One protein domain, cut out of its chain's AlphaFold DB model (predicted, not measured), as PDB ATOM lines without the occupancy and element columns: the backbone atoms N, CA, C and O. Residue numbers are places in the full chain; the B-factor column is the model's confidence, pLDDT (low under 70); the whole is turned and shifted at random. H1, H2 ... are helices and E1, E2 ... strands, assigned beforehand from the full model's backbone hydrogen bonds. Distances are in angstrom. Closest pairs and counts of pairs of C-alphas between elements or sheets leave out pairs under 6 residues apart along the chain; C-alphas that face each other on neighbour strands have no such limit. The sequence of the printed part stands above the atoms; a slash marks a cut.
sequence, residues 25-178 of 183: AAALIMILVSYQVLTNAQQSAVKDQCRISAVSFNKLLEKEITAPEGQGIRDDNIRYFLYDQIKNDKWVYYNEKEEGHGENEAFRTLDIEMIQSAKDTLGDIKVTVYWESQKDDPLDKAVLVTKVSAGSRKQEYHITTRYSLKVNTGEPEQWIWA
ATOM      1  N   ALA A  25     352.480 108.080 247.907       93.06
ATOM      2  CA  ALA A  25     352.254 109.225 248.784       93.06
ATOM      3  C   ALA A  25     353.560 109.685 249.454       93.06
ATOM      4  O   ALA A  25     353.866 110.876 249.450       93.06
ATOM      5  N   ALA A  26     354.376 108.752 249.955       92.00
ATOM      6  CA  ALA A  26     355.678 109.061 250.541       92.00
ATOM      7  C   ALA A  26     356.649 109.691 249.523       92.00
ATOM      8  O   ALA A  26     357.338 110.659 249.848       92.00
ATOM      9  N   ALA A  27     356.673 109.196 248.282       93.75
ATOM     10  CA  ALA A  27     357.489 109.761 247.209       93.75
ATOM     11  C   ALA A  27     357.075 111.202 246.863       93.75
ATOM     12  O   ALA A  27     357.931 112.076 246.738       93.75
ATOM     13  N   LEU A  28     355.771 111.475 246.773       90.88
ATOM     14  CA  LEU A  28     355.257 112.821 246.509       90.88
ATOM     15  C   LEU A  28     355.577 113.794 247.649       90.88
ATOM     16  O   LEU A  28     355.983 114.924 247.387       90.88
ATOM     17  N   ILE A  29     355.459 113.349 248.905       95.25
ATOM     18  CA  ILE A  29     355.846 114.155 250.072       95.25
ATOM     19  C   ILE A  29     357.336 114.504 250.004       95.25
ATOM     20  O   ILE A  29     357.692 115.666 250.192       95.25
ATOM     21  N   MET A  30     358.204 113.540 249.682       92.19
ATOM     22  CA  MET A  30     359.638 113.806 249.533       92.19
ATOM     23  C   MET A  30     359.923 114.837 248.437       92.19
ATOM     24  O   MET A  30     360.679 115.773 248.683       92.19
ATOM     25  N   ILE A  31     359.273 114.734 247.273       93.88
ATOM     26  CA  ILE A  31     359.430 115.712 246.182       93.88
ATOM     27  C   ILE A  31     359.012 117.117 246.638       93.88
ATOM     28  O   ILE A  31     359.731 118.084 246.381       93.88
ATOM     29  N   LEU A  32     357.881 117.238 247.338       90.81
ATOM     30  CA  LEU A  32     357.395 118.522 247.851       90.81
ATOM     31  C   LEU A  32     358.367 119.137 248.862       90.81
ATOM     32  O   LEU A  32     358.685 120.322 248.762       90.81
ATOM     33  N   VAL A  33     358.880 118.334 249.797       93.50
ATOM     34  CA  VAL A  33     359.869 118.789 250.782       93.50
ATOM     35  C   VAL A  33     361.159 119.222 250.086       93.50
ATOM     36  O   VAL A  33     361.664 120.308 250.362       93.50
ATOM     37  N   SER A  34     361.673 118.435 249.138       89.50
ATOM     38  CA  SER A  34     362.863 118.802 248.363       89.50
ATOM     39  C   SER A  34     362.672 120.111 247.593       89.50
ATOM     40  O   SER A  34     363.566 120.954 247.590       89.50
ATOM     41  N   TYR A  35     361.500 120.315 246.987       89.19
ATOM     42  CA  TYR A  35     361.171 121.554 246.283       89.19
ATOM     43  C   TYR A  35     361.141 122.768 247.224       89.19
ATOM     44  O   TYR A  35     361.705 123.817 246.902       89.19
ATOM     45  N   GLN A  36     360.530 122.627 248.403       87.94
ATOM     46  CA  GLN A  36     360.501 123.685 249.418       87.94
ATOM     47  C   GLN A  36     361.908 124.030 249.910       87.94
ATOM     48  O   GLN A  36     362.267 125.204 249.961       87.94
ATOM     49  N   VAL A  37     362.727 123.021 250.218       91.06
ATOM     50  CA  VAL A  37     364.115 123.221 250.655       91.06
ATOM     51  C   VAL A  37     364.928 123.939 249.579       91.06
ATOM     52  O   VAL A  37     365.607 124.915 249.889       91.06
ATOM     53  N   LEU A  38     364.823 123.513 248.315       88.69
ATOM     54  CA  LEU A  38     365.529 124.157 247.208       88.69
ATOM     55  C   LEU A  38     365.094 125.617 247.031       88.69
ATOM     56  O   LEU A  38     365.938 126.498 246.884       88.69
ATOM     57  N   THR A  39     363.789 125.882 247.087       85.44
ATOM     58  CA  THR A  39     363.243 127.239 246.953       85.44
ATOM     59  C   THR A  39     363.715 128.138 248.096       85.44
ATOM     60  O   THR A  39     364.154 129.261 247.856       85.44
ATOM     61  N   ASN A  40     363.703 127.636 249.332       86.00
ATOM     62  CA  ASN A  40     364.181 128.373 250.501       86.00
ATOM     63  C   ASN A  40     365.688 128.642 250.426       86.00
ATOM     64  O   ASN A  40     366.128 129.752 250.715       86.00
ATOM     65  N   ALA A  41     366.482 127.657 249.995       85.50
ATOM     66  CA  ALA A  41     367.919 127.826 249.802       85.50
ATOM     67  C   ALA A  41     368.221 128.893 248.737       85.50
ATOM     68  O   ALA A  41     369.063 129.763 248.955       85.50
ATOM     69  N   GLN A  42     367.489 128.881 247.618       85.12
ATOM     70  CA  GLN A  42     367.600 129.912 246.585       85.12
ATOM     71  C   GLN A  42     367.218 131.298 247.114       85.12
ATOM     72  O   GLN A  42     367.944 132.258 246.874       85.12
ATOM     73  N   GLN A  43     366.117 131.418 247.860       86.44
ATOM     74  CA  GLN A  43     365.715 132.692 248.467       86.44
ATOM     75  C   GLN A  43     366.751 133.203 249.471       86.44
ATOM     76  O   GLN A  43     367.058 134.394 249.467       86.44
ATOM     77  N   SER A  44     367.327 132.316 250.286       87.94
ATOM     78  CA  SER A  44     368.397 132.668 251.222       87.94
ATOM     79  C   SER A  44     369.631 133.192 250.489       87.94
ATOM     80  O   SER A  44     370.148 134.244 250.851       87.94
ATOM     81  N   ALA A  45     370.060 132.517 249.419       87.06
ATOM     82  CA  ALA A  45     371.194 132.958 248.613       87.06
ATOM     83  C   ALA A  45     370.944 134.331 247.963       87.06
ATOM     84  O   ALA A  45     371.818 135.195 247.991       87.06
ATOM     85  N   VAL A  46     369.740 134.569 247.432       87.81
ATOM     86  CA  VAL A  46     369.358 135.874 246.861       87.81
ATOM     87  C   VAL A  46     369.319 136.963 247.938       87.81
ATOM     88  O   VAL A  46     369.740 138.092 247.691       87.81
ATOM     89  N   LYS A  47     368.849 136.646 249.149       89.00
ATOM     90  CA  LYS A  47     368.861 137.585 250.277       89.00
ATOM     91  C   LYS A  47     370.289 137.980 250.657       89.00
ATOM     92  O   LYS A  47     370.567 139.166 250.835       89.00
ATOM     93  N   ASP A  48     371.195 137.009 250.742       90.19
ATOM     94  CA  ASP A  48     372.611 137.273 251.007       90.19
ATOM     95  C   ASP A  48     373.258 138.087 249.889       90.19
ATOM     96  O   ASP A  48     374.012 139.015 250.174       90.19
ATOM     97  N   GLN A  49     372.915 137.802 248.635       90.50
ATOM     98  CA  GLN A  49     373.349 138.586 247.484       90.50
ATOM     99  C   GLN A  49     372.897 140.048 247.603       90.50
ATOM    100  O   GLN A  49     373.740 140.935 247.529       90.50
ATOM    101  N   CYS A  50     371.614 140.316 247.881       91.25
ATOM    102  CA  CYS A  50     371.106 141.683 248.078       91.25
ATOM    103  C   CYS A  50     371.855 142.400 249.212       91.25
ATOM    104  O   CYS A  50     372.265 143.552 249.069       91.25
ATOM    105  N   ARG A  51     372.100 141.700 250.327       93.25
ATOM    106  CA  ARG A  51     372.879 142.234 251.449       93.25
ATOM    107  C   ARG A  51     374.304 142.587 251.032       93.25
ATOM    108  O   ARG A  51     374.769 143.683 251.334       93.25
ATOM    109  N   ILE A  52     375.001 141.676 250.351       91.62
ATOM    110  CA  ILE A  52     376.376 141.891 249.884       91.62
ATOM    111  C   ILE A  52     376.425 143.070 248.914       91.62
ATOM    112  O   ILE A  52     377.290 143.929 249.076       91.62
ATOM    113  N   SER A  53     375.494 143.157 247.965       91.56
ATOM    114  CA  SER A  53     375.414 144.257 247.004       91.56
ATOM    115  C   SER A  53     375.219 145.606 247.688       91.56
ATOM    116  O   SER A  53     376.023 146.511 247.479       91.56
ATOM    117  N   ALA A  54     374.207 145.732 248.553       92.50
ATOM    118  CA  ALA A  54     373.919 146.977 249.260       92.50
ATOM    119  C   ALA A  54     375.087 147.413 250.155       92.50
ATOM    120  O   ALA A  54     375.477 148.574 250.134       92.50
ATOM    121  N   VAL A  55     375.687 146.482 250.907       92.88
ATOM    122  CA  VAL A  55     376.840 146.780 251.775       92.88
ATOM    123  C   VAL A  55     378.066 147.171 250.954       92.88
ATOM    124  O   VAL A  55     378.769 148.111 251.315       92.88
ATOM    125  N   SER A  56     378.343 146.466 249.857       90.88
ATOM    126  CA  SER A  56     379.506 146.755 249.009       90.88
ATOM    127  C   SER A  56     379.357 148.106 248.321       90.88
ATOM    128  O   SER A  56     380.288 148.906 248.341       90.88
ATOM    129  N   PHE A  57     378.171 148.392 247.783       90.81
ATOM    130  CA  PHE A  57     377.879 149.680 247.170       90.81
ATOM    131  C   PHE A  57     377.904 150.812 248.202       90.81
ATOM    132  O   PHE A  57     378.500 151.851 247.944       90.81
ATOM    133  N   ASN A  58     377.349 150.601 249.401       91.88
ATOM    134  CA  ASN A  58     377.423 151.576 250.490       91.88
ATOM    135  C   ASN A  58     378.870 151.906 250.868       91.88
ATOM    136  O   ASN A  58     379.184 153.071 251.058       91.88
ATOM    137  N   LYS A  59     379.764 150.910 250.922       90.81
ATOM    138  CA  LYS A  59     381.196 151.145 251.177       90.81
ATOM    139  C   LYS A  59     381.863 151.966 250.074       90.81
ATOM    140  O   LYS A  59     382.704 152.808 250.373       90.81
ATOM    141  N   LEU A  60     381.508 151.722 248.811       88.12
ATOM    142  CA  LEU A  60     381.996 152.532 247.691       88.12
ATOM    143  C   LEU A  60     381.492 153.973 247.809       88.12
ATOM    144  O   LEU A  60     382.293 154.899 247.773       88.12
ATOM    145  N   LEU A  61     380.190 154.154 248.034       88.31
ATOM    146  CA  LEU A  61     379.572 155.466 248.203       88.31
ATOM    147  C   LEU A  61     380.155 156.230 249.401       88.31
ATOM    148  O   LEU A  61     380.476 157.407 249.286       88.31
ATOM    149  N   GLU A  62     380.342 155.559 250.537       89.25
ATOM    150  CA  GLU A  62     380.998 156.119 251.719       89.25
ATOM    151  C   GLU A  62     382.411 156.600 251.393       89.25
ATOM    152  O   GLU A  62     382.778 157.713 251.769       89.25
ATOM    153  N   LYS A  63     383.197 155.804 250.661       86.56
ATOM    154  CA  LYS A  63     384.539 156.210 250.241       86.56
ATOM    155  C   LYS A  63     384.494 157.466 249.368       86.56
ATOM    156  O   LYS A  63     385.303 158.359 249.582       86.56
ATOM    157  N   GLU A  64     383.556 157.564 248.430       83.75
ATOM    158  CA  GLU A  64     383.404 158.754 247.578       83.75
ATOM    159  C   GLU A  64     382.989 160.003 248.367       83.75
ATOM    160  O   GLU A  64     383.522 161.091 248.149       83.75
ATOM    161  N   ILE A  65     382.080 159.846 249.333       85.62
ATOM    162  CA  ILE A  65     381.592 160.943 250.178       85.62
ATOM    163  C   ILE A  65     382.673 161.434 251.158       85.62
ATOM    164  O   ILE A  65     382.742 162.631 251.444       85.62
ATOM    165  N   THR A  66     383.512 160.531 251.675       84.44
ATOM    166  CA  THR A  66     384.483 160.828 252.747       84.44
ATOM    167  C   THR A  66     385.928 161.030 252.270       84.44
ATOM    168  O   THR A  66     386.762 161.492 253.050       84.44
ATOM    169  N   ALA A  67     386.258 160.716 251.010       76.81
ATOM    170  CA  ALA A  67     387.621 160.836 250.482       76.81
ATOM    171  C   ALA A  67     388.141 162.289 250.563       76.81
ATOM    172  O   ALA A  67     387.511 163.167 249.969       76.81
ATOM    173  N   PRO A  68     389.302 162.554 251.204       63.22
ATOM    174  CA  PRO A  68     389.819 163.909 251.433       63.22
ATOM    175  C   PRO A  68     390.042 164.725 250.157       63.22
ATOM    176  O   PRO A  68     389.665 165.891 250.115       63.22
ATOM    177  N   GLU A  69     390.583 164.099 249.112       59.38
ATOM    178  CA  GLU A  69     390.922 164.765 247.843       59.38
ATOM    179  C   GLU A  69     389.775 164.723 246.821       59.38
ATOM    180  O   GLU A  69     389.859 165.339 245.762       59.38
ATOM    181  N   GLY A  70     388.684 164.012 247.143       55.56
ATOM    182  CA  GLY A  70     387.693 163.601 246.153       55.56
ATOM    183  C   GLY A  70     388.293 162.630 245.122       55.56
ATOM    184  O   GLY A  70     389.477 162.683 244.809       55.56
ATOM    185  N   GLN A  71     387.516 161.687 244.590       51.22
ATOM    186  CA  GLN A  71     387.934 160.988 243.367       51.22
ATOM    187  C   GLN A  71     387.260 161.674 242.167       51.22
ATOM    188  O   GLN A  71     386.100 162.074 242.254       51.22
ATOM    189  N   GLY A  72     387.998 161.852 241.066       57.62
ATOM    190  CA  GLY A  72     387.476 162.398 239.803       57.62
ATOM    191  C   GLY A  72     387.695 163.901 239.572       57.62
ATOM    192  O   GLY A  72     388.322 164.599 240.364       57.62
ATOM    193  N   ILE A  73     387.199 164.388 238.430       58.44
ATOM    194  CA  ILE A  73     387.167 165.815 238.065       58.44
ATOM    195  C   ILE A  73     386.018 166.478 238.845       58.44
ATOM    196  O   ILE A  73     385.029 165.821 239.159       58.44
ATOM    197  N   ARG A  74     386.137 167.776 239.161       62.12
ATOM    198  CA  ARG A  74     385.197 168.558 239.993       62.12
ATOM    199  C   ARG A  74     383.706 168.319 239.700       62.12
ATOM    200  O   ARG A  74     382.922 168.294 240.645       62.12
ATOM    201  N   ASP A  75     383.329 168.135 238.437       60.72
ATOM    202  CA  ASP A  75     381.929 167.999 238.011       60.72
ATOM    203  C   ASP A  75     381.328 166.603 238.273       60.72
ATOM    204  O   ASP A  75     380.122 166.492 238.481       60.72
ATOM    205  N   ASP A  76     382.155 165.556 238.356       65.12
ATOM    206  CA  ASP A  76     381.710 164.171 238.601       65.12
ATOM    207  C   ASP A  76     381.772 163.782 240.087       65.12
ATOM    208  O   ASP A  76     381.483 162.651 240.480       65.12
ATOM    209  N   ASN A  77     382.179 164.720 240.941       76.06
ATOM    210  CA  ASN A  77     382.457 164.445 242.335       76.06
ATOM    211  C   ASN A  77     381.258 164.783 243.234       76.06
ATOM    212  O   ASN A  77     380.854 165.941 243.383       76.06
ATOM    213  N   ILE A  78     380.737 163.759 243.915       79.56
ATOM    214  CA  ILE A  78     379.560 163.872 244.783       79.56
ATOM    215  C   ILE A  78     379.717 164.926 245.891       79.56
ATOM    216  O   ILE A  78     378.731 165.560 246.261       79.56
ATOM    217  N   ARG A  79     380.929 165.185 246.402       79.00
ATOM    218  CA  ARG A  79     381.147 166.198 247.451       79.00
ATOM    219  C   ARG A  79     380.901 167.610 246.928       79.00
ATOM    220  O   ARG A  79     380.285 168.407 247.631       79.00
ATOM    221  N   TYR A  80     381.330 167.908 245.702       79.38
ATOM    222  CA  TYR A  80     381.081 169.208 245.076       79.38
ATOM    223  C   TYR A  80     379.605 169.403 244.752       79.38
ATOM    224  O   TYR A  80     379.074 170.488 244.988       79.38
ATOM    225  N   PHE A  81     378.932 168.346 244.289       83.00
ATOM    226  CA  PHE A  81     377.482 168.358 244.123       83.00
ATOM    227  C   PHE A  81     376.775 168.655 245.452       83.00
ATOM    228  O   PHE A  81     376.002 169.603 245.533       83.00
ATOM    229  N   LEU A  82     377.080 167.903 246.515       86.12
ATOM    230  CA  LEU A  82     376.488 168.114 247.839       86.12
ATOM    231  C   LEU A  82     376.755 169.532 248.354       86.12
ATOM    232  O   LEU A  82     375.843 170.173 248.873       86.12
ATOM    233  N   TYR A  83     377.984 170.028 248.190       84.50
ATOM    234  CA  TYR A  83     378.353 171.388 248.572       84.50
ATOM    235  C   TYR A  83     377.506 172.417 247.828       84.50
ATOM    236  O   TYR A  83     376.877 173.248 248.472       84.50
ATOM    237  N   ASP A  84     377.440 172.358 246.496       84.81
ATOM    238  CA  ASP A  84     376.650 173.309 245.709       84.81
ATOM    239  C   ASP A  84     375.163 173.259 246.075       84.81
ATOM    240  O   ASP A  84     374.532 174.305 246.209       84.81
ATOM    241  N   GLN A  85     374.604 172.063 246.259       88.69
ATOM    242  CA  GLN A  85     373.180 171.903 246.531       88.69
ATOM    243  C   GLN A  85     372.785 172.404 247.924       88.69
ATOM    244  O   GLN A  85     371.764 173.073 248.063       88.69
ATOM    245  N   ILE A  86     373.596 172.109 248.942       88.31
ATOM    246  CA  ILE A  86     373.280 172.435 250.337       88.31
ATOM    247  C   ILE A  86     373.747 173.854 250.687       88.31
ATOM    248  O   ILE A  86     372.999 174.624 251.281       88.31
ATOM    249  N   LYS A  87     374.970 174.251 250.302       83.69
ATOM    250  CA  LYS A  87     375.523 175.568 250.663       83.69
ATOM    251  C   LYS A  87     374.805 176.721 249.964       83.69
ATOM    252  O   LYS A  87     374.690 177.790 250.559       83.69
ATOM    253  N   ASN A  88     374.348 176.509 248.729       83.81
ATOM    254  CA  ASN A  88     373.634 177.524 247.949       83.81
ATOM    255  C   ASN A  88     372.106 177.422 248.090       83.81
ATOM    256  O   ASN A  88     371.399 177.980 247.255       83.81
ATOM    257  N   ASP A  89     371.611 176.704 249.108       83.12
ATOM    258  CA  ASP A  89     370.185 176.601 249.457       83.12
ATOM    259  C   ASP A  89     369.287 176.113 248.297       83.12
ATOM    260  O   ASP A  89     368.123 176.480 248.165       83.12
ATOM    261  N   LYS A  90     369.843 175.278 247.406       88.38
ATOM    262  CA  LYS A  90     369.111 174.682 246.269       88.38
ATOM    263  C   LYS A  90     368.347 173.424 246.675       88.38
ATOM    264  O   LYS A  90     367.462 172.968 245.949       88.38
ATOM    265  N   TRP A  91     368.714 172.837 247.810       93.31
ATOM    266  CA  TRP A  91     368.151 171.601 248.319       93.31
ATOM    267  C   TRP A  91     367.730 171.766 249.774       93.31
ATOM    268  O   TRP A  91     368.579 171.848 250.651       93.31
ATOM    269  N   VAL A  92     366.420 171.745 250.025       94.44
ATOM    270  CA  VAL A  92     365.846 171.813 251.376       94.44
ATOM    271  C   VAL A  92     366.271 170.630 252.253       94.44
ATOM    272  O   VAL A  92     366.362 169.495 251.776       94.44
ATOM    273  N   TYR A  93     366.521 170.896 253.537       94.81
ATOM    274  CA  TYR A  93     366.765 169.847 254.529       94.81
ATOM    275  C   TYR A  93     365.480 169.115 254.893       94.81
ATOM    276  O   TYR A  93     364.388 169.671 254.810       94.81
ATOM    277  N   TYR A  94     365.631 167.886 255.366       96.50
ATOM    278  CA  TYR A  94     364.565 167.092 255.949       96.50
ATOM    279  C   TYR A  94     364.330 167.472 257.413       96.50
ATOM    280  O   TYR A  94     365.260 167.463 258.225       96.50
ATOM    281  N   ASN A  95     363.074 167.758 257.747       94.81
ATOM    282  CA  ASN A  95     362.577 167.948 259.102       94.81
ATOM    283  C   ASN A  95     361.070 167.653 259.132       94.81
ATOM    284  O   ASN A  95     360.262 168.462 258.687       94.81
ATOM    285  N   GLU A  96     360.684 166.518 259.720       91.75
ATOM    286  CA  GLU A  96     359.282 166.067 259.793       91.75
ATOM    287  C   GLU A  96     358.345 167.073 260.490       91.75
ATOM    288  O   GLU A  96     357.133 167.055 260.285       91.75
ATOM    289  N   LYS A  97     358.889 167.964 261.328       91.94
ATOM    290  CA  LYS A  97     358.107 168.940 262.100       91.94
ATOM    291  C   LYS A  97     357.867 170.255 261.361       91.94
ATOM    292  O   LYS A  97     357.160 171.107 261.895       91.94
ATOM    293  N   GLU A  98     358.477 170.450 260.195       92.31
ATOM    294  CA  GLU A  98     358.456 171.714 259.462       92.31
ATOM    295  C   GLU A  98     357.783 171.548 258.095       92.31
ATOM    296  O   GLU A  98     358.071 170.625 257.332       92.31
ATOM    297  N   GLU A  99     356.842 172.439 257.786       91.75
ATOM    298  CA  GLU A  99     356.112 172.409 256.519       91.75
ATOM    299  C   GLU A  99     357.054 172.733 255.350       91.75
ATOM    300  O   GLU A  99     357.809 173.700 255.408       91.75
ATOM    301  N   GLY A 100     357.017 171.924 254.287       92.06
ATOM    302  CA  GLY A 100     357.916 172.061 253.132       92.06
ATOM    303  C   GLY A 100     359.282 171.378 253.288       92.06
ATOM    304  O   GLY A 100     360.100 171.456 252.376       92.06
ATOM    305  N   HIS A 101     359.515 170.682 254.406       94.88
ATOM    306  CA  HIS A 101     360.748 169.942 254.707       94.88
ATOM    307  C   HIS A 101     360.506 168.427 254.855       94.88
ATOM    308  O   HIS A 101     361.273 167.715 255.508       94.88
ATOM    309  N   GLY A 102     359.419 167.920 254.269       94.50
ATOM    310  CA  GLY A 102     359.051 166.509 254.303       94.50
ATOM    311  C   GLY A 102     359.866 165.648 253.336       94.50
ATOM    312  O   GLY A 102     360.775 166.110 252.642       94.50
ATOM    313  N   GLU A 103     359.539 164.354 253.281       94.44
ATOM    314  CA  GLU A 103     360.247 163.402 252.414       94.44
ATOM    315  C   GLU A 103     360.151 163.782 250.927       94.44
ATOM    316  O   GLU A 103     361.136 163.669 250.200       94.44
ATOM    317  N   ASN A 104     358.995 164.274 250.469       93.25
ATOM    318  CA  ASN A 104     358.775 164.617 249.059       93.25
ATOM    319  C   ASN A 104     359.668 165.776 248.596       93.25
ATOM    320  O   ASN A 104     360.094 165.818 247.442       93.25
ATOM    321  N   GLU A 105     359.947 166.718 249.493       93.25
ATOM    322  CA  GLU A 105     360.713 167.921 249.204       93.25
ATOM    323  C   GLU A 105     362.213 167.698 249.416       93.25
ATOM    324  O   GLU A 105     363.031 168.164 248.612       93.25
ATOM    325  N   ALA A 106     362.585 166.947 250.456       95.00
ATOM    326  CA  ALA A 106     363.970 166.780 250.887       95.00
ATOM    327  C   ALA A 106     364.650 165.513 250.350       95.00
ATOM    328  O   ALA A 106     365.875 165.490 250.246       95.00
ATOM    329  N   PHE A 107     363.931 164.448 249.987       95.19
ATOM    330  CA  PHE A 107     364.602 163.216 249.559       95.19
ATOM    331  C   PHE A 107     364.980 163.288 248.081       95.19
ATOM    332  O   PHE A 107     364.234 163.779 247.230       95.19
ATOM    333  N   ARG A 108     366.168 162.785 247.747       91.19
ATOM    334  CA  ARG A 108     366.633 162.628 246.367       91.19
ATOM    335  C   ARG A 108     366.970 161.170 246.129       91.19
ATOM    336  O   ARG A 108     367.724 160.567 246.885       91.19
ATOM    337  N   THR A 109     366.387 160.594 245.086       90.25
ATOM    338  CA  THR A 109     366.719 159.241 244.638       90.25
ATOM    339  C   THR A 109     367.683 159.330 243.467       90.25
ATOM    340  O   THR A 109     367.430 160.068 242.519       90.25
ATOM    341  N   LEU A 110     368.759 158.558 243.535       82.00
ATOM    342  CA  LEU A 110     369.674 158.315 242.434       82.00
ATOM    343  C   LEU A 110     369.438 156.886 241.949       82.00
ATOM    344  O   LEU A 110     369.672 155.920 242.689       82.00
ATOM    345  N   ASP A 111     368.958 156.772 240.716       71.12
ATOM    346  CA  ASP A 111     368.878 155.495 240.021       71.12
ATOM    347  C   ASP A 111     370.239 155.213 239.385       71.12
ATOM    348  O   ASP A 111     370.749 155.994 238.581       71.12
ATOM    349  N   ILE A 112     370.864 154.110 239.797       76.38
ATOM    350  CA  ILE A 112     372.185 153.731 239.306       76.38
ATOM    351  C   ILE A 112     372.001 152.884 238.050       76.38
ATOM    352  O   ILE A 112     371.627 151.711 238.122       76.38
ATOM    353  N   GLU A 113     372.279 153.477 236.891       75.94
ATOM    354  CA  GLU A 113     372.297 152.742 235.629       75.94
ATOM    355  C   GLU A 113     373.482 151.768 235.604       75.94
ATOM    356  O   GLU A 113     374.648 152.152 235.516       75.94
ATOM    357  N   MET A 114     373.176 150.476 235.692       75.94
ATOM    358  CA  MET A 114     374.156 149.399 235.592       75.94
ATOM    359  C   MET A 114     374.012 148.663 234.265       75.94
ATOM    360  O   MET A 114     372.903 148.413 233.788       75.94
ATOM    361  N   ILE A 115     375.142 148.226 233.706       81.44
ATOM    362  CA  ILE A 115     375.135 147.265 232.600       81.44
ATOM    363  C   ILE A 115     374.431 145.969 233.028       81.44
ATOM    364  O   ILE A 115     374.506 145.561 234.189       81.44
ATOM    365  N   GLN A 116     373.778 145.285 232.083       78.69
ATOM    366  CA  GLN A 116     372.934 144.122 232.384       78.69
ATOM    367  C   GLN A 116     373.669 143.021 233.168       78.69
ATOM    368  O   GLN A 116     373.116 142.469 234.113       78.69
ATOM    369  N   SER A 117     374.938 142.749 232.848       80.38
ATOM    370  CA  SER A 117     375.745 141.745 233.559       80.38
ATOM    371  C   SER A 117     375.985 142.094 235.033       80.38
ATOM    372  O   SER A 117     375.989 141.211 235.895       80.38
ATOM    373  N   ALA A 118     376.155 143.382 235.339       78.25
ATOM    374  CA  ALA A 118     376.275 143.867 236.708       78.25
ATOM    375  C   ALA A 118     374.923 143.783 237.426       78.25
ATOM    376  O   ALA A 118     374.878 143.315 238.560       78.25
ATOM    377  N   LYS A 119     373.822 144.126 236.750       80.81
ATOM    378  CA  LYS A 119     372.460 144.006 237.286       80.81
ATOM    379  C   LYS A 119     372.083 142.561 237.628       80.81
ATOM    380  O   LYS A 119     371.529 142.311 238.696       80.81
ATOM    381  N   ASP A 120     372.450 141.596 236.787       77.94
ATOM    382  CA  ASP A 120     372.207 140.168 237.046       77.94
ATOM    383  C   ASP A 120     372.956 139.667 238.298       77.94
ATOM    384  O   ASP A 120     372.497 138.755 238.993       77.94
ATOM    385  N   THR A 121     374.099 140.289 238.606       77.50
ATOM    386  CA  THR A 121     374.983 139.905 239.717       77.50
ATOM    387  C   THR A 121     374.717 140.700 240.996       77.50
ATOM    388  O   THR A 121     374.874 140.165 242.091       77.50
ATOM    389  N   LEU A 122     374.316 141.963 240.897       76.69
ATOM    390  CA  LEU A 122     374.156 142.858 242.044       76.69
ATOM    391  C   LEU A 122     372.689 143.105 242.409       76.69
ATOM    392  O   LEU A 122     372.416 143.516 243.537       76.69
ATOM    393  N   GLY A 123     371.754 142.793 241.511       83.81
ATOM    394  CA  GLY A 123     370.359 143.203 241.622       83.81
ATOM    395  C   GLY A 123     370.157 144.663 241.219       83.81
ATOM    396  O   GLY A 123     371.071 145.329 240.735       83.81
ATOM    397  N   ASP A 124     368.943 145.161 241.416       88.12
ATOM    398  CA  ASP A 124     368.611 146.574 241.271       88.12
ATOM    399  C   ASP A 124     369.138 147.345 242.485       88.12
ATOM    400  O   ASP A 124     368.769 147.024 243.615       88.12
ATOM    401  N   ILE A 125     369.991 148.350 242.266       90.12
ATOM    402  CA  ILE A 125     370.502 149.225 243.327       90.12
ATOM    403  C   ILE A 125     369.810 150.581 243.228       90.12
ATOM    404  O   ILE A 125     369.835 151.226 242.184       90.12
ATOM    405  N   LYS A 126     369.246 151.027 244.349       92.00
ATOM    406  CA  LYS A 126     368.638 152.344 244.518       92.00
ATOM    407  C   LYS A 126     369.325 153.075 245.659       92.00
ATOM    408  O   LYS A 126     369.467 152.521 246.751       92.00
ATOM    409  N   VAL A 127     369.709 154.326 245.434       92.12
ATOM    410  CA  VAL A 127     370.290 155.175 246.477       92.12
ATOM    411  C   VAL A 127     369.326 156.310 246.768       92.12
ATOM    412  O   VAL A 127     368.922 157.035 245.870       92.12
ATOM    413  N   THR A 128     368.939 156.475 248.025       94.44
ATOM    414  CA  THR A 128     368.231 157.668 248.495       94.44
ATOM    415  C   THR A 128     369.185 158.486 249.344       94.44
ATOM    416  O   THR A 128     369.844 157.942 250.225       94.44
ATOM    417  N   VAL A 129     369.275 159.780 249.073       93.69
ATOM    418  CA  VAL A 129     370.112 160.724 249.807       93.69
ATOM    419  C   VAL A 129     369.226 161.859 250.293       93.69
ATOM    420  O   VAL A 129     368.355 162.325 249.560       93.69
ATOM    421  N   TYR A 130     369.435 162.283 251.529       94.81
ATOM    422  CA  TYR A 130     368.837 163.478 252.112       94.81
ATOM    423  C   TYR A 130     369.757 164.019 253.197       94.81
ATOM    424  O   TYR A 130     370.656 163.322 253.664       94.81
ATOM    425  N   TRP A 131     369.552 165.267 253.586       94.75
ATOM    426  CA  TRP A 131     370.269 165.867 254.698       94.75
ATOM    427  C   TRP A 131     369.265 166.404 255.706       94.75
ATOM    428  O   TRP A 131     368.203 166.888 255.332       94.75
ATOM    429  N   GLU A 132     369.584 166.272 256.981       94.62
ATOM    430  CA  GLU A 132     368.758 166.704 258.099       94.62
ATOM    431  C   GLU A 132     369.403 167.917 258.759       94.62
ATOM    432  O   GLU A 132     370.626 167.977 258.920       94.62
ATOM    433  N   SER A 133     368.570 168.865 259.167       93.44
ATOM    434  CA  SER A 133     368.970 170.023 259.959       93.44
ATOM    435  C   SER A 133     367.771 170.530 260.758       93.44
ATOM    436  O   SER A 133     366.645 170.059 260.576       93.44
ATOM    437  N   GLN A 134     368.004 171.495 261.642       91.31
ATOM    438  CA  GLN A 134     366.936 172.289 262.239       91.31
ATOM    439  C   GLN A 134     366.973 173.713 261.702       91.31
ATOM    440  O   GLN A 134     367.985 174.187 261.178       91.31
ATOM    441  N   LYS A 135     365.851 174.409 261.865       87.12
ATOM    442  CA  LYS A 135     365.762 175.826 261.551       87.12
ATOM    443  C   LYS A 135     366.796 176.615 262.354       87.12
ATOM    444  O   LYS A 135     366.923 176.417 263.560       87.12
ATOM    445  N   ASP A 136     367.517 177.496 261.666       85.81
ATOM    446  CA  ASP A 136     368.589 178.345 262.207       85.81
ATOM    447  C   ASP A 136     369.806 177.590 262.782       85.81
ATOM    448  O   ASP A 136     370.729 178.224 263.304       85.81
ATOM    449  N   ASP A 137     369.857 176.255 262.671       87.06
ATOM    450  CA  ASP A 137     371.030 175.500 263.097       87.06
ATOM    451  C   ASP A 137     372.199 175.738 262.128       87.06
ATOM    452  O   ASP A 137     372.021 175.775 260.903       87.06
ATOM    453  N   PRO A 138     373.424 175.905 262.654       85.50
ATOM    454  CA  PRO A 138     374.593 176.063 261.813       85.50
ATOM    455  C   PRO A 138     374.868 174.772 261.030       85.50
ATOM    456  O   PRO A 138     374.577 173.660 261.473       85.50
ATOM    457  N   LEU A 139     375.442 174.934 259.837       83.06
ATOM    458  CA  LEU A 139     375.604 173.848 258.869       83.06
ATOM    459  C   LEU A 139     376.456 172.686 259.400       83.06
ATOM    460  O   LEU A 139     376.247 171.552 258.996       83.06
ATOM    461  N   ASP A 140     377.387 172.944 260.316       83.12
ATOM    462  CA  ASP A 140     378.223 171.935 260.980       83.12
ATOM    463  C   ASP A 140     377.435 170.945 261.855       83.12
ATOM    464  O   ASP A 140     377.950 169.875 262.174       83.12
ATOM    465  N   LYS A 141     376.178 171.252 262.200       87.00
ATOM    466  CA  LYS A 141     375.254 170.307 262.844       87.00
ATOM    467  C   LYS A 141     374.428 169.477 261.861       87.00
ATOM    468  O   LYS A 141     373.715 168.574 262.299       87.00
ATOM    469  N   ALA A 142     374.497 169.770 260.564       89.00
ATOM    470  CA  ALA A 142     373.751 169.028 259.560       89.00
ATOM    471  C   ALA A 142     374.218 167.569 259.487       89.00
ATOM    472  O   ALA A 142     375.411 167.261 259.580       89.00
ATOM    473  N   VAL A 143     373.263 166.667 259.261       92.56
ATOM    474  CA  VAL A 143     373.518 165.232 259.109       92.56
ATOM    475  C   VAL A 143     373.135 164.810 257.702       92.56
ATOM    476  O   VAL A 143     371.970 164.874 257.330       92.56
ATOM    477  N   LEU A 144     374.099 164.335 256.917       92.88
ATOM    478  CA  LEU A 144     373.807 163.695 255.636       92.88
ATOM    479  C   LEU A 144     373.413 162.243 255.894       92.88
ATOM    480  O   LEU A 144     374.078 161.536 256.652       92.88
ATOM    481  N   VAL A 145     372.361 161.780 255.234       94.69
ATOM    482  CA  VAL A 145     371.883 160.407 255.327       94.69
ATOM    483  C   VAL A 145     371.812 159.802 253.932       94.69
ATOM    484  O   VAL A 145     371.198 160.355 253.019       94.69
ATOM    485  N   THR A 146     372.431 158.637 253.770       94.19
ATOM    486  CA  THR A 146     372.311 157.815 252.567       94.19
ATOM    487  C   THR A 146     371.620 156.507 252.922       94.19
ATOM    488  O   THR A 146     371.920 155.878 253.933       94.19
ATOM    489  N   LYS A 147     370.677 156.082 252.087       95.06
ATOM    490  CA  LYS A 147     370.007 154.788 252.171       95.06
ATOM    491  C   LYS A 147     370.237 154.046 250.866       95.06
ATOM    492  O   LYS A 147     369.680 154.413 249.833       95.06
ATOM    493  N   VAL A 148     371.054 153.002 250.915       93.94
ATOM    494  CA  VAL A 148     371.323 152.124 249.774       93.94
ATOM    495  C   VAL A 148     370.431 150.903 249.899       93.94
ATOM    496  O   VAL A 148     370.487 150.194 250.903       93.94
ATOM    497  N   SER A 149     369.614 150.658 248.882       93.06
ATOM    498  CA  SER A 149     368.726 149.499 248.800       93.06
ATOM    499  C   SER A 149     369.125 148.643 247.605       93.06
ATOM    500  O   SER A 149     369.374 149.178 246.526       93.06
ATOM    501  N   ALA A 150     369.210 147.331 247.797       91.62
ATOM    502  CA  ALA A 150     369.447 146.361 246.736       91.62
ATOM    503  C   ALA A 150     368.298 145.350 246.695       91.62
ATOM    504  O   ALA A 150     367.963 144.757 247.724       91.62
ATOM    505  N   GLY A 151     367.715 145.150 245.513       90.00
ATOM    506  CA  GLY A 151     366.574 144.265 245.293       90.00
ATOM    507  C   GLY A 151     366.830 143.227 244.202       90.00
ATOM    508  O   GLY A 151     367.351 143.538 243.135       90.00
ATOM    509  N   SER A 152     366.443 141.976 244.449       86.44
ATOM    510  CA  SER A 152     366.465 140.907 243.444       86.44
ATOM    511  C   SER A 152     365.460 139.810 243.788       86.44
ATOM    512  O   SER A 152     365.322 139.420 244.944       86.44
ATOM    513  N   ARG A 153     364.737 139.294 242.783       79.88
ATOM    514  CA  ARG A 153     363.793 138.155 242.890       79.88
ATOM    515  C   ARG A 153     362.939 138.164 244.178       79.88
ATOM    516  O   ARG A 153     362.844 137.152 244.872       79.88
ATOM    517  N   LYS A 154     362.283 139.300 244.460       83.25
ATOM    518  CA  LYS A 154     361.405 139.567 245.629       83.25
ATOM    519  C   LYS A 154     362.100 139.653 246.995       83.25
ATOM    520  O   LYS A 154     361.410 139.763 248.003       83.25
ATOM    521  N   GLN A 155     363.423 139.587 247.044       87.75
ATOM    522  CA  GLN A 155     364.198 139.931 248.230       87.75
ATOM    523  C   GLN A 155     364.710 141.360 248.087       87.75
ATOM    524  O   GLN A 155     365.047 141.797 246.988       87.75
ATOM    525  N   GLU A 156     364.778 142.066 249.206       91.44
ATOM    526  CA  GLU A 156     365.333 143.409 249.289       91.44
ATOM    527  C   GLU A 156     366.156 143.519 250.568       91.44
ATOM    528  O   GLU A 156     365.822 142.934 251.603       91.44
ATOM    529  N   TYR A 157     367.248 144.267 250.496       92.75
ATOM    530  CA  TYR A 157     368.036 144.649 251.652       92.75
ATOM    531  C   TYR A 157     368.360 146.133 251.565       92.75
ATOM    532  O   TYR A 157     368.712 146.622 250.494       92.75
ATOM    533  N   HIS A 158     368.289 146.836 252.692       94.19
ATOM    534  CA  HIS A 158     368.672 148.236 252.778       94.19
ATOM    535  C   HIS A 158     369.679 148.461 253.902       94.19
ATOM    536  O   HIS A 158     369.623 147.825 254.954       94.19
ATOM    537  N   ILE A 159     370.589 149.396 253.676       94.00
ATOM    538  CA  ILE A 159     371.521 149.916 254.673       94.00
ATOM    539  C   ILE A 159     371.415 151.436 254.676       94.00
ATOM    540  O   ILE A 159     371.304 152.054 253.619       94.00
ATOM    541  N   THR A 160     371.402 152.020 255.871       95.56
ATOM    542  CA  THR A 160     371.376 153.471 256.058       95.56
ATOM    543  C   THR A 160     372.666 153.893 256.733       95.56
ATOM    544  O   THR A 160     373.030 153.315 257.755       95.56
ATOM    545  N   THR A 161     373.334 154.897 256.179       94.00
ATOM    546  CA  THR A 161     374.566 155.465 256.723       94.00
ATOM    547  C   THR A 161     374.346 156.945 257.001       94.00
ATOM    548  O   THR A 161     373.713 157.645 256.210       94.00
ATOM    549  N   ARG A 162     374.849 157.420 258.142       93.94
ATOM    550  CA  ARG A 162     374.745 158.820 258.568       93.94
ATOM    551  C   ARG A 162     376.137 159.427 258.641       93.94
ATOM    552  O   ARG A 162     377.064 158.797 259.154       93.94
ATOM    553  N   TYR A 163     376.271 160.656 258.169       91.25
ATOM    554  CA  TYR A 163     377.532 161.380 258.143       91.25
ATOM    555  C   TYR A 163     377.377 162.704 258.880       91.25
ATOM    556  O   TYR A 163     376.413 163.432 258.647       91.25
ATOM    557  N   SER A 164     378.341 163.023 259.741       89.19
ATOM    558  CA  SER A 164     378.492 164.377 260.273       89.19
ATOM    559  C   SER A 164     379.385 165.185 259.364       89.19
ATOM    560  O   SER A 164     380.374 164.683 258.816       89.19
ATOM    561  N   LEU A 165     379.075 166.462 259.269       84.88
ATOM    562  CA  LEU A 165     379.897 167.391 258.544       84.88
ATOM    563  C   LEU A 165     381.018 167.941 259.429       84.88
ATOM    564  O   LEU A 165     380.772 168.549 260.467       84.88
ATOM    565  N   LYS A 166     382.266 167.792 258.992       79.12
ATOM    566  CA  LYS A 166     383.404 168.511 259.567       79.12
ATOM    567  C   LYS A 166     383.699 169.720 258.693       79.12
ATOM    568  O   LYS A 166     384.238 169.579 257.598       79.12
ATOM    569  N   VAL A 167     383.336 170.903 259.179       66.75
ATOM    570  CA  VAL A 167     383.655 172.172 258.518       66.75
ATOM    571  C   VAL A 167     385.036 172.618 258.978       66.75
ATOM    572  O   VAL A 167     385.198 173.041 260.120       66.75
ATOM    573  N   ASN A 168     386.031 172.543 258.095       58.34
ATOM    574  CA  ASN A 168     387.217 173.387 258.219       58.34
ATOM    575  C   ASN A 168     386.998 174.633 257.341       58.34
ATOM    576  O   ASN A 168     386.300 174.583 256.335       58.34
ATOM    577  N   THR A 169     387.464 175.786 257.789       50.06
ATOM    578  CA  THR A 169     387.003 177.120 257.369       50.06
ATOM    579  C   THR A 169     387.214 177.487 255.889       50.06
ATOM    580  O   THR A 169     388.315 177.910 255.539       50.06
ATOM    581  N   GLY A 170     386.144 177.494 255.074       50.56
ATOM    582  CA  GLY A 170     385.996 178.410 253.924       50.56
ATOM    583  C   GLY A 170     385.726 177.826 252.528       50.56
ATOM    584  O   GLY A 170     385.046 178.490 251.748       50.56
ATOM    585  N   GLU A 171     386.180 176.615 252.200       58.38
ATOM    586  CA  GLU A 171     386.177 176.107 250.809       58.38
ATOM    587  C   GLU A 171     385.522 174.716 250.651       58.38
ATOM    588  O   GLU A 171     385.483 173.947 251.613       58.38
ATOM    589  N   PRO A 172     384.996 174.348 249.458       55.38
ATOM    590  CA  PRO A 172     384.382 173.032 249.211       55.38
ATOM    591  C   PRO A 172     385.314 171.854 249.530       55.38
ATOM    592  O   PRO A 172     384.860 170.822 250.022       55.38
ATOM    593  N   GLU A 173     386.622 172.027 249.334       55.91
ATOM    594  CA  GLU A 173     387.648 171.027 249.660       55.91
ATOM    595  C   GLU A 173     387.693 170.705 251.165       55.91
ATOM    596  O   GLU A 173     388.016 169.588 251.573       55.91
ATOM    597  N   GLN A 174     387.263 171.649 252.001       61.44
ATOM    598  CA  GLN A 174     387.263 171.539 253.457       61.44
ATOM    599  C   GLN A 174     385.921 171.053 254.026       61.44
ATOM    600  O   GLN A 174     385.788 170.902 255.242       61.44
ATOM    601  N   TRP A 175     384.933 170.784 253.163       70.69
ATOM    602  CA  TRP A 175     383.625 170.244 253.528       70.69
ATOM    603  C   TRP A 175     383.683 168.715 253.570       70.69
ATOM    604  O   TRP A 175     383.383 168.027 252.590       70.69
ATOM    605  N   ILE A 176     384.198 168.170 254.674       74.38
ATOM    606  CA  ILE A 176     384.482 166.735 254.794       74.38
ATOM    607  C   ILE A 176     383.366 166.069 255.591       74.38
ATOM    608  O   ILE A 176     383.209 166.305 256.788       74.38
ATOM    609  N   TRP A 177     382.614 165.196 254.930       81.56
ATOM    610  CA  TRP A 177     381.689 164.295 255.603       81.56
ATOM    611  C   TRP A 177     382.477 163.165 256.267       81.56
ATOM    612  O   TRP A 177     383.389 162.595 255.673       81.56
ATOM    613  N   ALA A 178     382.134 162.843 257.508       81.88
ATOM    614  CA  ALA A 178     382.712 161.733 258.252       81.88
ATOM    615  C   ALA A 178     381.590 160.813 258.722       81.88
ATOM    616  O   ALA A 178     380.562 161.291 259.203       81.88
TER     617      ALA A 178
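Overview. This is residues 25 to 178 of the 183 residues of an uncharacterized protein of Anaerostipes caccae (strain DSM 14662 / CCUG 47493 / JCM 13470 / NCIMB 13811 / L1-92) (UniProt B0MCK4). One long helix, H1, packs with its later part on a curled, twisted sheet of five strands, and its residues 25 to 41 stick out as a free arm. H2 and H4 lie toward opposite ends of the strands. The printed part has 154 residues, in the order H1 H2 H3 E1 H4 E2 E3 E4 E5; the antiparallel sheet runs E1 E2 E3 E4 E5. The class is mixed; the whole is loose, radius of gyration of the C-alphas 20.5 A, spans 76 by 37 by 22 A.

Arrangement. H1, residues 25 to 66, is on the sheet at a height of 7.9 A, over E3, residues 143 to 152, and E4, residues 155 to 167; the closest C-alphas of H1 and E3 are Cys 50 and Ala 150, 5.1 A. H2, residues 78 to 87, touches H1's residues 64 to 65 alone, closest C-alphas Ile 65 and Arg 79, 5.9 A, at a steep tilt of 67 degrees. H3, residues 103 to 106, only grazes the sheet. H4, residues 116 to 122, only just touches H1's residues 49 to 53, with 3 pairs of C-alphas within 8 A, the closest Ser 53 and Leu 122, 5.3 A. H1, H2 and H4 on one face of the sheet make two layers, one of helices and one of strands. E1, residues 108 to 111, is antiparallel to E2, residues 124 to 132, with N 110 and O 127 at 2.8 A. E2, E3, E4 and E5, residues 175 to 178, form a meander, each strand the antiparallel neighbour of the one before; its hairpins have N 128 and O 147 at 2.8 A, N 148 and O 159 at 2.9 A, and N 166 and O 176 at 2.8 A. Every O i to N i+4 pair is within hydrogen-bond range in H1, H2 and H4; H3 is too short for one, and its single O i to N i+3 pair is not within range.

Along the chain. H1 spans 61.0 A from C-alpha 25 at (352.254, 109.225, 248.784); E2, E3 and E4 span 26.2, 29.8 and 39.0 A. E5 ends at C-alpha 178, (382.712, 161.733, 258.252).

Size, cuts and confidence. The C-alphas of Ala 25 and Gly 170, the two farthest apart, are 77.1 A from each other. The printed part has no cut; the links H1 to H2 and H2 to H3 are long. pLDDT is under 70 at residues 68 to 76 and 167 to 174.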